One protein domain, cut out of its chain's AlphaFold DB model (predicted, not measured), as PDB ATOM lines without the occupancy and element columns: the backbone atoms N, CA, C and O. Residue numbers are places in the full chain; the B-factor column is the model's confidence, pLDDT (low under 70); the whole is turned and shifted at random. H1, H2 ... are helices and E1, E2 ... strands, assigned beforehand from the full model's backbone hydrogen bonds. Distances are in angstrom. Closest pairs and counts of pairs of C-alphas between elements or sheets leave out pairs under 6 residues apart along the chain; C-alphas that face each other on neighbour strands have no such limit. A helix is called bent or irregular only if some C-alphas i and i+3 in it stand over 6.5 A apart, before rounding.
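What this domain is: This is residues 9 to 88 of the 94 residues of an uncharacterized protein of Oleiphilus sp. HI0043 (UniProt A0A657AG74). A small sheet of two parallel strands, E1 and E2, lies between two helices, H1 on one side and the long H4 on the other; H4 packs mainly on E1. H2 crosses H4 steeply, and the short H3 lies at the end of the domain away from H1. The 80 printed residues hold four named helices and two named strands, in the order E1 H1 E2 H2 H3 H4, and the class is mostly helix. The whole is only just compact, close to loose, with a radius of gyration of the C-alphas of 13.7 A and spans of 35 by 31 by 24 A.

Where its parts are: E1, residues 9 to 12, begins at C-alpha 9 (264.117, 193.731, 213.509) and is 10.0 A long. H1 is residues 24 to 34, 15.3 A from first to last C-alpha, beginning at C-alpha 24 (267.756, 188.516, 232.744). E2 is residues 40 to 44, 12.9 A. H2 is residues 46 to 55, 14.3 A. H3 is residues 62 to 65, 5.4 A. H4, residues 69 to 86, is 25.9 A long and ends at C-alpha 86 (256.908, 205.985, 206.496); it is irregular, with C-alphas 70 and 73 7.0 A apart.

How they stand to each other: E1 and E2 are parallel neighbours, their directions 19 degrees apart; N 9 and O 40 are 2.8 A apart, and N 44 and O 11 2.9 A, both within hydrogen-bond range. E1, H1 and E2 form a strand-helix-strand unit, two parallel neighbour strands with a helix between them along the chain, and its crossover is right-handed. The closest C-alphas of H1 and E2 are those of Glu 34 and Val 41, 5.4 A apart. Those of E1 and H4 are Ile 10 and Ala 78, 6.0 A apart. H2 and H4 touch, closest at the C-alphas of Ile 49 and Ala 80, 5.2 A; H4 does so with residues 76 to 84 alone. They run the same way at a steep tilt of 67 degrees, only just short of about perpendicular. H3 is close to H4 but not clearly touching it: the closest C-alphas, of Phe 62 and Glu 72, are 7.1 A apart. H1 is apart from H2, H3 and H4. In H1 and H2 every O i to N i+4 pair is within hydrogen-bond range, in H4 12 of 14, and H3 is too short for such a pair.

The domain as a whole: The two C-alphas farthest apart, of Ala 24 and Pro 59, are 35.8 A from each other. The printed part has no cut. The link from E1 to H1, with 11 residues, is long. The mean pLDDT of the printed part is 92.1, and no printed residue is under 70.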
ATOM      1  N   VAL A   9     264.806 194.382 212.386       95.12
ATOM      2  CA  VAL A   9     264.117 193.731 213.509       95.12
ATOM      3  C   VAL A   9     263.700 194.773 214.529       95.12
ATOM      4  O   VAL A   9     264.510 195.573 214.983       95.12
ATOM      5  N   ILE A  10     262.433 194.724 214.936       96.19
ATOM      6  CA  ILE A  10     261.891 195.644 215.933       96.19
ATOM      7  C   ILE A  10     261.606 194.894 217.227       96.19
ATOM      8  O   ILE A  10     260.814 193.950 217.255       96.19
ATOM      9  N   ILE A  11     262.222 195.353 218.312       95.19
ATOM     10  CA  ILE A  11     262.033 194.829 219.660       95.19
ATOM     11  C   ILE A  11     261.148 195.797 220.443       95.19
ATOM     12  O   ILE A  11     261.408 196.996 220.545       95.19
ATOM     13  N   ARG A  12     260.067 195.272 221.022       94.06
ATOM     14  CA  ARG A  12     259.237 196.040 221.952       94.06
ATOM     15  C   ARG A  12     259.976 196.186 223.275       94.06
ATOM     16  O   ARG A  12     260.122 195.198 223.994       94.06
ATOM     17  N   GLU A  13     260.353 197.413 223.611       91.38
ATOM     18  CA  GLU A  13     261.087 197.707 224.838       91.38
ATOM     19  C   GLU A  13     260.290 197.279 226.078       91.38
ATOM     20  O   GLU A  13     259.070 197.490 226.184       91.38
ATOM     21  N   ARG A  14     261.000 196.682 227.039       89.00
ATOM     22  CA  ARG A  14     260.473 196.351 228.361       89.00
ATOM     23  C   ARG A  14     261.161 197.197 229.429       89.00
ATOM     24  O   ARG A  14     262.366 197.418 229.350       89.00
ATOM     25  N   PRO A  15     260.432 197.624 230.474       85.00
ATOM     26  CA  PRO A  15     261.050 198.352 231.573       85.00
ATOM     27  C   PRO A  15     262.106 197.485 232.274       85.00
ATOM     28  O   PRO A  15     261.996 196.263 232.329       85.00
ATOM     29  N   THR A  16     263.124 198.106 232.865       83.06
ATOM     30  CA  THR A  16     264.174 197.398 233.625       83.06
ATOM     31  C   THR A  16     263.801 197.176 235.094       83.06
ATOM     32  O   THR A  16     264.475 196.441 235.814       83.06
ATOM     33  N   LYS A  17     262.718 197.811 235.562       83.06
ATOM     34  CA  LYS A  17     262.231 197.756 236.947       83.06
ATOM     35  C   LYS A  17     260.706 197.633 236.997       83.06
ATOM     36  O   LYS A  17     260.001 198.080 236.096       83.06
ATOM     37  N   GLY A  18     260.198 197.062 238.089       84.56
ATOM     38  CA  GLY A  18     258.764 196.913 238.353       84.56
ATOM     39  C   GLY A  18     258.167 195.583 237.877       84.56
ATOM     40  O   GLY A  18     258.857 194.718 237.346       84.56
ATOM     41  N   LYS A  19     256.855 195.414 238.083       80.31
ATOM     42  CA  LYS A  19     256.121 194.151 237.850       80.31
ATOM     43  C   LYS A  19     256.200 193.629 236.406       80.31
ATOM     44  O   LYS A  19     256.026 192.437 236.183       80.31
ATOM     45  N   PHE A  20     256.451 194.510 235.442       79.31
ATOM     46  CA  PHE A  20     256.514 194.180 234.014       79.31
ATOM     47  C   PHE A  20     257.940 194.209 233.459       79.31
ATOM     48  O   PHE A  20     258.117 194.319 232.246       79.31
ATOM     49  N   ALA A  21     258.945 194.157 234.339       82.44
ATOM     50  CA  ALA A  21     260.328 194.259 233.920       82.44
ATOM     51  C   ALA A  21     260.775 193.077 233.054       82.44
ATOM     52  O   ALA A  21     260.365 191.933 233.273       82.44
ATOM     53  N   GLY A  22     261.645 193.356 232.083       79.69
ATOM     54  CA  GLY A  22     262.388 192.320 231.374       79.69
ATOM     55  C   GLY A  22     263.271 191.547 232.355       79.69
ATOM     56  O   GLY A  22     264.038 192.133 233.113       79.69
ATOM     57  N   GLY A  23     263.144 190.219 232.379       87.06
ATOM     58  CA  GLY A  23     264.032 189.366 233.169       87.06
ATOM     59  C   GLY A  23     265.399 189.202 232.501       87.06
ATOM     60  O   GLY A  23     265.538 189.416 231.298       87.06
ATOM     61  N   ALA A  24     266.394 188.722 233.252       88.69
ATOM     62  CA  ALA A  24     267.756 188.516 232.744       88.69
ATOM     63  C   ALA A  24     267.826 187.620 231.490       88.69
ATOM     64  O   ALA A  24     268.699 187.805 230.649       88.69
ATOM     65  N   ILE A  25     266.913 186.652 231.353       89.19
ATOM     66  CA  ILE A  25     266.824 185.792 230.162       89.19
ATOM     67  C   ILE A  25     266.344 186.591 228.946       89.19
ATOM     68  O   ILE A  25     266.932 186.467 227.877       89.19
ATOM     69  N   GLY A  26     265.316 187.429 229.116       87.00
ATOM     70  CA  GLY A  26     264.792 188.280 228.045       87.00
ATOM     71  C   GLY A  26     265.847 189.265 227.556       87.00
ATOM     72  O   GLY A  26     266.118 189.306 226.367       87.00
ATOM     73  N   PHE A  27     266.537 189.931 228.484       88.19
ATOM     74  CA  PHE A  27     267.627 190.851 228.153       88.19
ATOM     75  C   PHE A  27     268.750 190.177 227.348       88.19
ATOM     76  O   PHE A  27     269.233 190.725 226.367       88.19
ATOM     77  N   LYS A  28     269.148 188.950 227.716       92.94
ATOM     78  CA  LYS A  28     270.147 188.191 226.943       92.94
ATOM     79  C   LYS A  28     269.649 187.811 225.549       92.94
ATOM     80  O   LYS A  28     270.451 187.782 224.625       92.94
ATOM     81  N   MET A  29     268.362 187.490 225.400       91.81
ATOM     82  CA  MET A  29     267.775 187.208 224.087       91.81
ATOM     83  C   MET A  29     267.710 188.461 223.213       91.81
ATOM     84  O   MET A  29     268.024 188.373 222.034       91.81
ATOM     85  N   GLU A  30     267.347 189.609 223.786       91.38
ATOM     86  CA  GLU A  30     267.366 190.906 223.101       91.38
ATOM     87  C   GLU A  30     268.788 191.229 222.624       91.38
ATOM     88  O   GLU A  30     268.997 191.384 221.424       91.38
ATOM     89  N   ALA A  31     269.779 191.151 223.518       92.81
ATOM     90  CA  ALA A  31     271.182 191.382 223.177       92.81
ATOM     91  C   ALA A  31     271.704 190.414 222.100       92.81
ATOM     92  O   ALA A  31     272.450 190.806 221.210       92.81
ATOM     93  N   ALA A  32     271.309 189.138 222.150       95.06
ATOM     94  CA  ALA A  32     271.696 188.170 221.126       95.06
ATOM     95  C   ALA A  32     271.133 188.524 219.740       95.06
ATOM     96  O   ALA A  32     271.785 188.238 218.742       95.06
ATOM     97  N   ILE A  33     269.943 189.133 219.677       93.12
ATOM     98  CA  ILE A  33     269.337 189.609 218.428       93.12
ATOM     99  C   ILE A  33     270.035 190.884 217.948       93.12
ATOM    100  O   ILE A  33     270.365 190.970 216.771       93.12
ATOM    101  N   GLU A  34     270.298 191.839 218.842       93.00
ATOM    102  CA  GLU A  34     270.998 193.097 218.531       93.00
ATOM    103  C   GLU A  34     272.410 192.882 217.971       93.00
ATOM    104  O   GLU A  34     272.892 193.686 217.181       93.00
ATOM    105  N   LEU A  35     273.066 191.786 218.356       94.31
ATOM    106  CA  LEU A  35     274.411 191.430 217.902       94.31
ATOM    107  C   LEU A  35     274.434 190.656 216.570       94.31
ATOM    108  O   LEU A  35     275.502 190.204 216.157       94.31
ATOM    109  N   ILE A  36     273.291 190.451 215.906       91.19
ATOM    110  CA  ILE A  36     273.255 189.785 214.598       91.19
ATOM    111  C   ILE A  36     273.810 190.735 213.529       91.19
ATOM    112  O   ILE A  36     273.201 191.753 213.210       91.19
ATOM    113  N   ASP A  37     274.933 190.356 212.919       89.75
ATOM    114  CA  ASP A  37     275.534 191.115 211.823       89.75
ATOM    115  C   ASP A  37     274.601 191.234 210.606       89.75
ATOM    116  O   ASP A  37     273.975 190.264 210.162       89.75
ATOM    117  N   GLY A  38     274.575 192.430 210.012       87.56
ATOM    118  CA  GLY A  38     273.857 192.707 208.766       87.56
ATOM    119  C   GLY A  38     272.351 192.932 208.922       87.56
ATOM    120  O   GLY A  38     271.627 192.796 207.939       87.56
ATOM    121  N   VAL A  39     271.880 193.252 210.131       90.69
ATOM    122  CA  VAL A  39     270.462 193.481 210.440       90.69
ATOM    123  C   VAL A  39     270.322 194.746 211.279       90.69
ATOM    124  O   VAL A  39     270.997 194.884 212.294       90.69
ATOM    125  N   ASP A  40     269.432 195.661 210.891       92.62
ATOM    126  CA  ASP A  40     269.118 196.836 211.713       92.62
ATOM    127  C   ASP A  40     268.170 196.428 212.845       92.62
ATOM    128  O   ASP A  40     267.000 196.122 212.608       92.62
ATOM    129  N   VAL A  41     268.659 196.391 214.081       94.69
ATOM    130  CA  VAL A  41     267.830 196.066 215.246       94.69
ATOM    131  C   VAL A  41     267.481 197.346 215.987       94.69
ATOM    132  O   VAL A  41     268.364 198.089 216.408       94.69
ATOM    133  N   ARG A  42     266.182 197.616 216.158       94.62
ATOM    134  CA  ARG A  42     265.685 198.828 216.822       94.62
ATOM    135  C   ARG A  42     264.727 198.498 217.950       94.62
ATOM    136  O   ARG A  42     263.893 197.599 217.833       94.62
ATOM    137  N   LEU A  43     264.787 199.289 219.016       93.25
ATOM    138  CA  LEU A  43     263.816 199.236 220.100       93.25
ATOM    139  C   LEU A  43     262.717 200.276 219.880       93.25
ATOM    140  O   LEU A  43     262.965 201.379 219.399       93.25
ATOM    141  N   ILE A  44     261.490 199.927 220.257       94.38
ATOM    142  CA  ILE A  44     260.366 200.864 220.280       94.38
ATOM    143  C   ILE A  44     259.606 200.757 221.599       94.38
ATOM    144  O   ILE A  44     259.282 199.664 222.080       94.38
ATOM    145  N   THR A  45     259.299 201.912 222.188       93.50
ATOM    146  CA  THR A  45     258.645 201.970 223.493       93.50
ATOM    147  C   THR A  45     257.147 201.649 223.385       93.50
ATOM    148  O   THR A  45     256.496 201.962 222.383       93.50
ATOM    149  N   PRO A  46     256.518 201.086 224.434       93.50
ATOM    150  CA  PRO A  46     255.067 200.897 224.466       93.50
ATOM    151  C   PRO A  46     254.257 202.191 224.299       93.50
ATOM    152  O   PRO A  46     253.104 202.131 223.867       93.50
ATOM    153  N   VAL A  47     254.832 203.339 224.673       93.81
ATOM    154  CA  VAL A  47     254.208 204.661 224.519       93.81
ATOM    155  C   VAL A  47     254.162 205.036 223.044       93.81
ATOM    156  O   VAL A  47     253.092 205.368 222.534       93.81
ATOM    157  N   ASP A  48     255.282 204.877 222.347       93.81
ATOM    158  CA  ASP A  48     255.370 205.191 220.928       93.81
ATOM    159  C   ASP A  48     254.509 204.274 220.071       93.81
ATOM    160  O   ASP A  48     253.851 204.742 219.146       93.81
ATOM    161  N   ILE A  49     254.451 202.978 220.402       95.81
ATOM    162  CA  ILE A  49     253.553 202.035 219.721       95.81
ATOM    163  C   ILE A  49     252.109 202.543 219.802       95.81
ATOM    164  O   ILE A  49     251.414 202.614 218.791       95.81
ATOM    165  N   LYS A  50     251.654 202.936 220.999       95.06
ATOM    166  CA  LYS A  50     250.293 203.461 221.190       95.06
ATOM    167  C   LYS A  50     250.073 204.766 220.431       95.06
ATOM    168  O   LYS A  50     249.005 204.946 219.853       95.06
ATOM    169  N   ALA A  51     251.053 205.667 220.428       94.12
ATOM    170  CA  ALA A  51     250.966 206.934 219.712       94.12
ATOM    171  C   ALA A  51     250.882 206.722 218.191       94.12
ATOM    172  O   ALA A  51     250.003 207.291 217.543       94.12
ATOM    173  N   ALA A  52     251.733 205.853 217.640       94.44
ATOM    174  CA  ALA A  52     251.757 205.518 216.221       94.44
ATOM    175  C   ALA A  52     250.453 204.850 215.772       94.44
ATOM    176  O   ALA A  52     249.868 205.281 214.784       94.44
ATOM    177  N   VAL A  53     249.945 203.871 216.530       94.81
ATOM    178  CA  VAL A  53     248.672 203.194 216.218       94.81
ATOM    179  C   VAL A  53     247.474 204.134 216.376       94.81
ATOM    180  O   VAL A  53     246.521 204.049 215.611       94.81
ATOM    181  N   LYS A  54     247.504 205.072 217.332       95.12
ATOM    182  CA  LYS A  54     246.445 206.085 217.468       95.12
ATOM    183  C   LYS A  54     246.424 207.050 216.281       95.12
ATOM    184  O   LYS A  54     245.346 207.434 215.839       95.12
ATOM    185  N   LYS A  55     247.600 207.470 215.804       94.38
ATOM    186  CA  LYS A  55     247.738 208.363 214.646       94.38
ATOM    187  C   LYS A  55     247.357 207.643 213.350       94.38
ATOM    188  O   LYS A  55     246.624 208.203 212.545       94.38
ATOM    189  N   ASN A  56     247.813 206.401 213.206       94.19
ATOM    190  CA  ASN A  56     247.623 205.554 212.036       94.19
ATOM    191  C   ASN A  56     247.053 204.195 212.482       94.19
ATOM    192  O   ASN A  56     247.827 203.279 212.764       94.19
ATOM    193  N   PRO A  57     245.722 204.044 212.581       94.44
ATOM    194  CA  PRO A  57     245.095 202.788 212.989       94.44
ATOM    195  C   PRO A  57     245.449 201.629 212.053       94.44
ATOM    196  O   PRO A  57     245.647 201.837 210.858       94.44
ATOM    197  N   ILE A  58     245.517 200.408 212.588       95.00
ATOM    198  CA  ILE A  58     245.681 199.198 211.769       95.00
ATOM    199  C   ILE A  58     244.406 199.041 210.918       95.00
ATOM    200  O   ILE A  58     243.314 199.014 211.487       95.00
ATOM    201  N   PRO A  59     244.513 198.952 209.580       93.25
ATOM    202  CA  PRO A  59     243.353 199.013 208.689       93.25
ATOM    203  C   PRO A  59     242.546 197.711 208.621       93.25
ATOM    204  O   PRO A  59     241.467 197.702 208.037       93.25
ATOM    205  N   VAL A  60     243.065 196.619 209.188       93.44
ATOM    206  CA  VAL A  60     242.441 195.292 209.171       93.44
ATOM    207  C   VAL A  60     242.293 194.742 210.591       93.44
ATOM    208  O   VAL A  60     243.180 194.961 211.425       93.44
ATOM    209  N   PRO A  61     241.215 194.006 210.892       94.31
ATOM    210  CA  PRO A  61     241.115 193.221 212.117       94.31
ATOM    211  C   PRO A  61     242.262 192.211 212.235       94.31
ATOM    212  O   PRO A  61     242.655 191.577 211.256       94.31
ATOM    213  N   PHE A  62     242.797 192.026 213.447       93.88
ATOM    214  CA  PHE A  62     243.920 191.109 213.666       93.88
ATOM    215  C   PHE A  62     243.571 189.656 213.301       93.88
ATOM    216  O   PHE A  62     244.410 188.934 212.765       93.88
ATOM    217  N   GLU A  63     242.325 189.239 213.526       94.38
ATOM    218  CA  GLU A  63     241.826 187.893 213.211       94.38
ATOM    219  C   GLU A  63     241.924 187.556 211.712       94.38
ATOM    220  O   GLU A  63     242.115 186.397 211.348       94.38
ATOM    221  N   GLU A  64     241.877 188.568 210.841       95.19
ATOM    222  CA  GLU A  64     241.980 188.411 209.384       95.19
ATOM    223  C   GLU A  64     243.431 188.291 208.892       95.19
ATOM    224  O   GLU A  64     243.675 187.956 207.736       95.19
ATOM    225  N   THR A  65     244.422 188.513 209.763       93.69
ATOM    226  CA  THR A  65     245.847 188.409 209.396       93.69
ATOM    227  C   THR A  65     246.328 186.963 209.233       93.69
ATOM    228  O   THR A  65     247.416 186.734 208.706       93.69
ATOM    229  N   GLY A  66     245.564 185.980 209.731       95.00
ATOM    230  CA  GLY A  66     245.978 184.574 209.798       95.00
ATOM    231  C   GLY A  66     247.078 184.286 210.830       95.00
ATOM    232  O   GLY A  66     247.561 183.155 210.919       95.00
ATOM    233  N   LEU A  67     247.485 185.286 211.619       95.94
ATOM    234  CA  LEU A  67     248.475 185.136 212.678       95.94
ATOM    235  C   LEU A  67     247.847 184.572 213.956       95.94
ATOM    236  O   LEU A  67     246.677 184.776 214.274       95.94
ATOM    237  N   LYS A  68     248.660 183.866 214.742       97.19
ATOM    238  CA  LYS A  68     248.261 183.384 216.067       97.19
ATOM    239  C   LYS A  68     248.142 184.567 217.024       97.19
ATOM    240  O   LYS A  68     248.982 185.459 216.996       97.19
ATOM    241  N   VAL A  69     247.202 184.507 217.968       95.56
ATOM    242  CA  VAL A  69     246.981 185.548 219.000       95.56
ATOM    243  C   VAL A  69     248.269 185.953 219.729       95.56
ATOM    244  O   VAL A  69     248.524 187.129 219.954       95.56
ATOM    245  N   MET A  70     249.161 185.000 220.020       94.88
ATOM    246  CA  MET A  70     250.454 185.302 220.656       94.88
ATOM    247  C   MET A  70     251.382 186.217 219.826       94.88
ATOM    248  O   MET A  70     252.334 186.770 220.368       94.88
ATOM    249  N   GLN A  71     251.126 186.370 218.524       96.56
ATOM    250  CA  GLN A  71     251.895 187.202 217.593       96.56
ATOM    251  C   GLN A  71     251.344 188.629 217.479       96.56
ATOM    252  O   GLN A  71     252.019 189.486 216.912       96.56
ATOM    253  N   GLU A  72     250.171 188.922 218.044       95.88
ATOM    254  CA  GLU A  72     249.517 190.233 217.938       95.88
ATOM    255  C   GLU A  72     250.403 191.374 218.443       95.88
ATOM    256  O   GLU A  72     250.540 192.419 217.798       95.88
ATOM    257  N   ALA A  73     251.086 191.152 219.568       94.81
ATOM    258  CA  ALA A  73     252.000 192.136 220.126       94.81
ATOM    259  C   ALA A  73     253.185 192.418 219.189       94.81
ATOM    260  O   ALA A  73     253.588 193.575 219.060       94.81
ATOM    261  N   ALA A  74     253.727 191.393 218.527       95.19
ATOM    262  CA  ALA A  74     254.828 191.543 217.578       95.19
ATOM    263  C   ALA A  74     254.364 192.256 216.300       95.19
ATOM    264  O   ALA A  74     254.998 193.219 215.875       95.19
ATOM    265  N   PHE A  75     253.207 191.861 215.759       96.38
ATOM    266  CA  PHE A  75     252.584 192.495 214.596       96.38
ATOM    267  C   PHE A  75     252.349 193.993 214.826       96.38
ATOM    268  O   PHE A  75     252.803 194.827 214.047       96.38
ATOM    269  N   THR A  76     251.721 194.341 215.951       96.75
ATOM    270  CA  THR A  76     251.430 195.736 216.311       96.75
ATOM    271  C   THR A  76     252.710 196.559 216.474       96.75
ATOM    272  O   THR A  76     252.759 197.725 216.090       96.75
ATOM    273  N   THR A  77     253.759 195.953 217.035       96.81
ATOM    274  CA  THR A  77     255.060 196.603 217.243       96.81
ATOM    275  C   THR A  77     255.737 196.915 215.906       96.81
ATOM    276  O   THR A  77     256.166 198.049 215.689       96.81
ATOM    277  N   ALA A  78     255.775 195.946 214.989       95.56
ATOM    278  CA  ALA A  78     256.341 196.132 213.657       95.56
ATOM    279  C   ALA A  78     255.547 197.166 212.841       95.56
ATOM    280  O   ALA A  78     256.133 198.073 212.252       95.56
ATOM    281  N   TYR A  79     254.214 197.085 212.868       95.81
ATOM    282  CA  TYR A  79     253.340 198.044 212.194       95.81
ATOM    283  C   TYR A  79     253.564 199.478 212.691       95.81
ATOM    284  O   TYR A  79     253.722 200.397 211.889       95.81
ATOM    285  N   ALA A  80     253.639 199.677 214.011       96.06
ATOM    286  CA  ALA A  80     253.892 200.990 214.593       96.06
ATOM    287  C   ALA A  80     255.220 201.601 214.116       96.06
ATOM    288  O   ALA A  80     255.252 202.777 213.755       96.06
ATOM    289  N   TYR A  81     256.293 200.806 214.074       95.56
ATOM    290  CA  TYR A  81     257.579 201.252 213.538       95.56
ATOM    291  C   TYR A  81     257.490 201.601 212.046       95.56
ATOM    292  O   TYR A  81     257.925 202.677 211.644       95.56
ATOM    293  N   LEU A  82     256.860 200.750 211.227       94.06
ATOM    294  CA  LEU A  82     256.679 201.019 209.795       94.06
ATOM    295  C   LEU A  82     255.925 202.329 209.554       94.06
ATOM    296  O   LEU A  82     256.295 203.100 208.672       94.06
ATOM    297  N   MET A  83     254.905 202.614 210.365       94.12
ATOM    298  CA  MET A  83     254.177 203.877 210.307       94.12
ATOM    299  C   MET A  83     255.060 205.072 210.681       94.12
ATOM    300  O   MET A  83     255.054 206.075 209.970       94.12
ATOM    301  N   ARG A  84     255.853 204.990 211.757       91.75
ATOM    302  CA  ARG A  84     256.779 206.076 212.127       91.75
ATOM    303  C   ARG A  84     257.814 206.339 211.035       91.75
ATOM    304  O   ARG A  84     258.004 207.495 210.657       91.75
ATOM    305  N   ARG A  85     258.394 205.273 210.473       90.06
ATOM    306  CA  ARG A  85     259.367 205.331 209.378       90.06
ATOM    307  C   ARG A  85     258.767 205.924 208.103       90.06
ATOM    308  O   ARG A  85     259.386 206.781 207.487       90.06
ATOM    309  N   HIS A  86     257.562 205.505 207.716       90.38
ATOM    310  CA  HIS A  86     256.908 205.985 206.496       90.38
ATOM    311  C   HIS A  86     256.556 207.478 206.561       90.38
ATOM    312  O   HIS A  86     256.705 208.191 205.575       90.38
ATOM    313  N   TYR A  87     256.121 207.960 207.728       87.56
ATOM    314  CA  TYR A  87     255.733 209.359 207.932       87.56
ATOM    315  C   TYR A  87     256.851 210.233 208.530       87.56
ATOM    316  O   TYR A  87     256.567 211.336 208.995       87.56
ATOM    317  N   GLY A  88     258.104 209.758 208.527       72.81
ATOM    318  CA  GLY A  88     259.293 210.549 208.873       72.81
ATOM    319  C   GLY A  88     259.429 210.956 210.342       72.81
ATOM    320  O   GLY A  88     260.138 211.908 210.635       72.81
TER     321      GLY A  88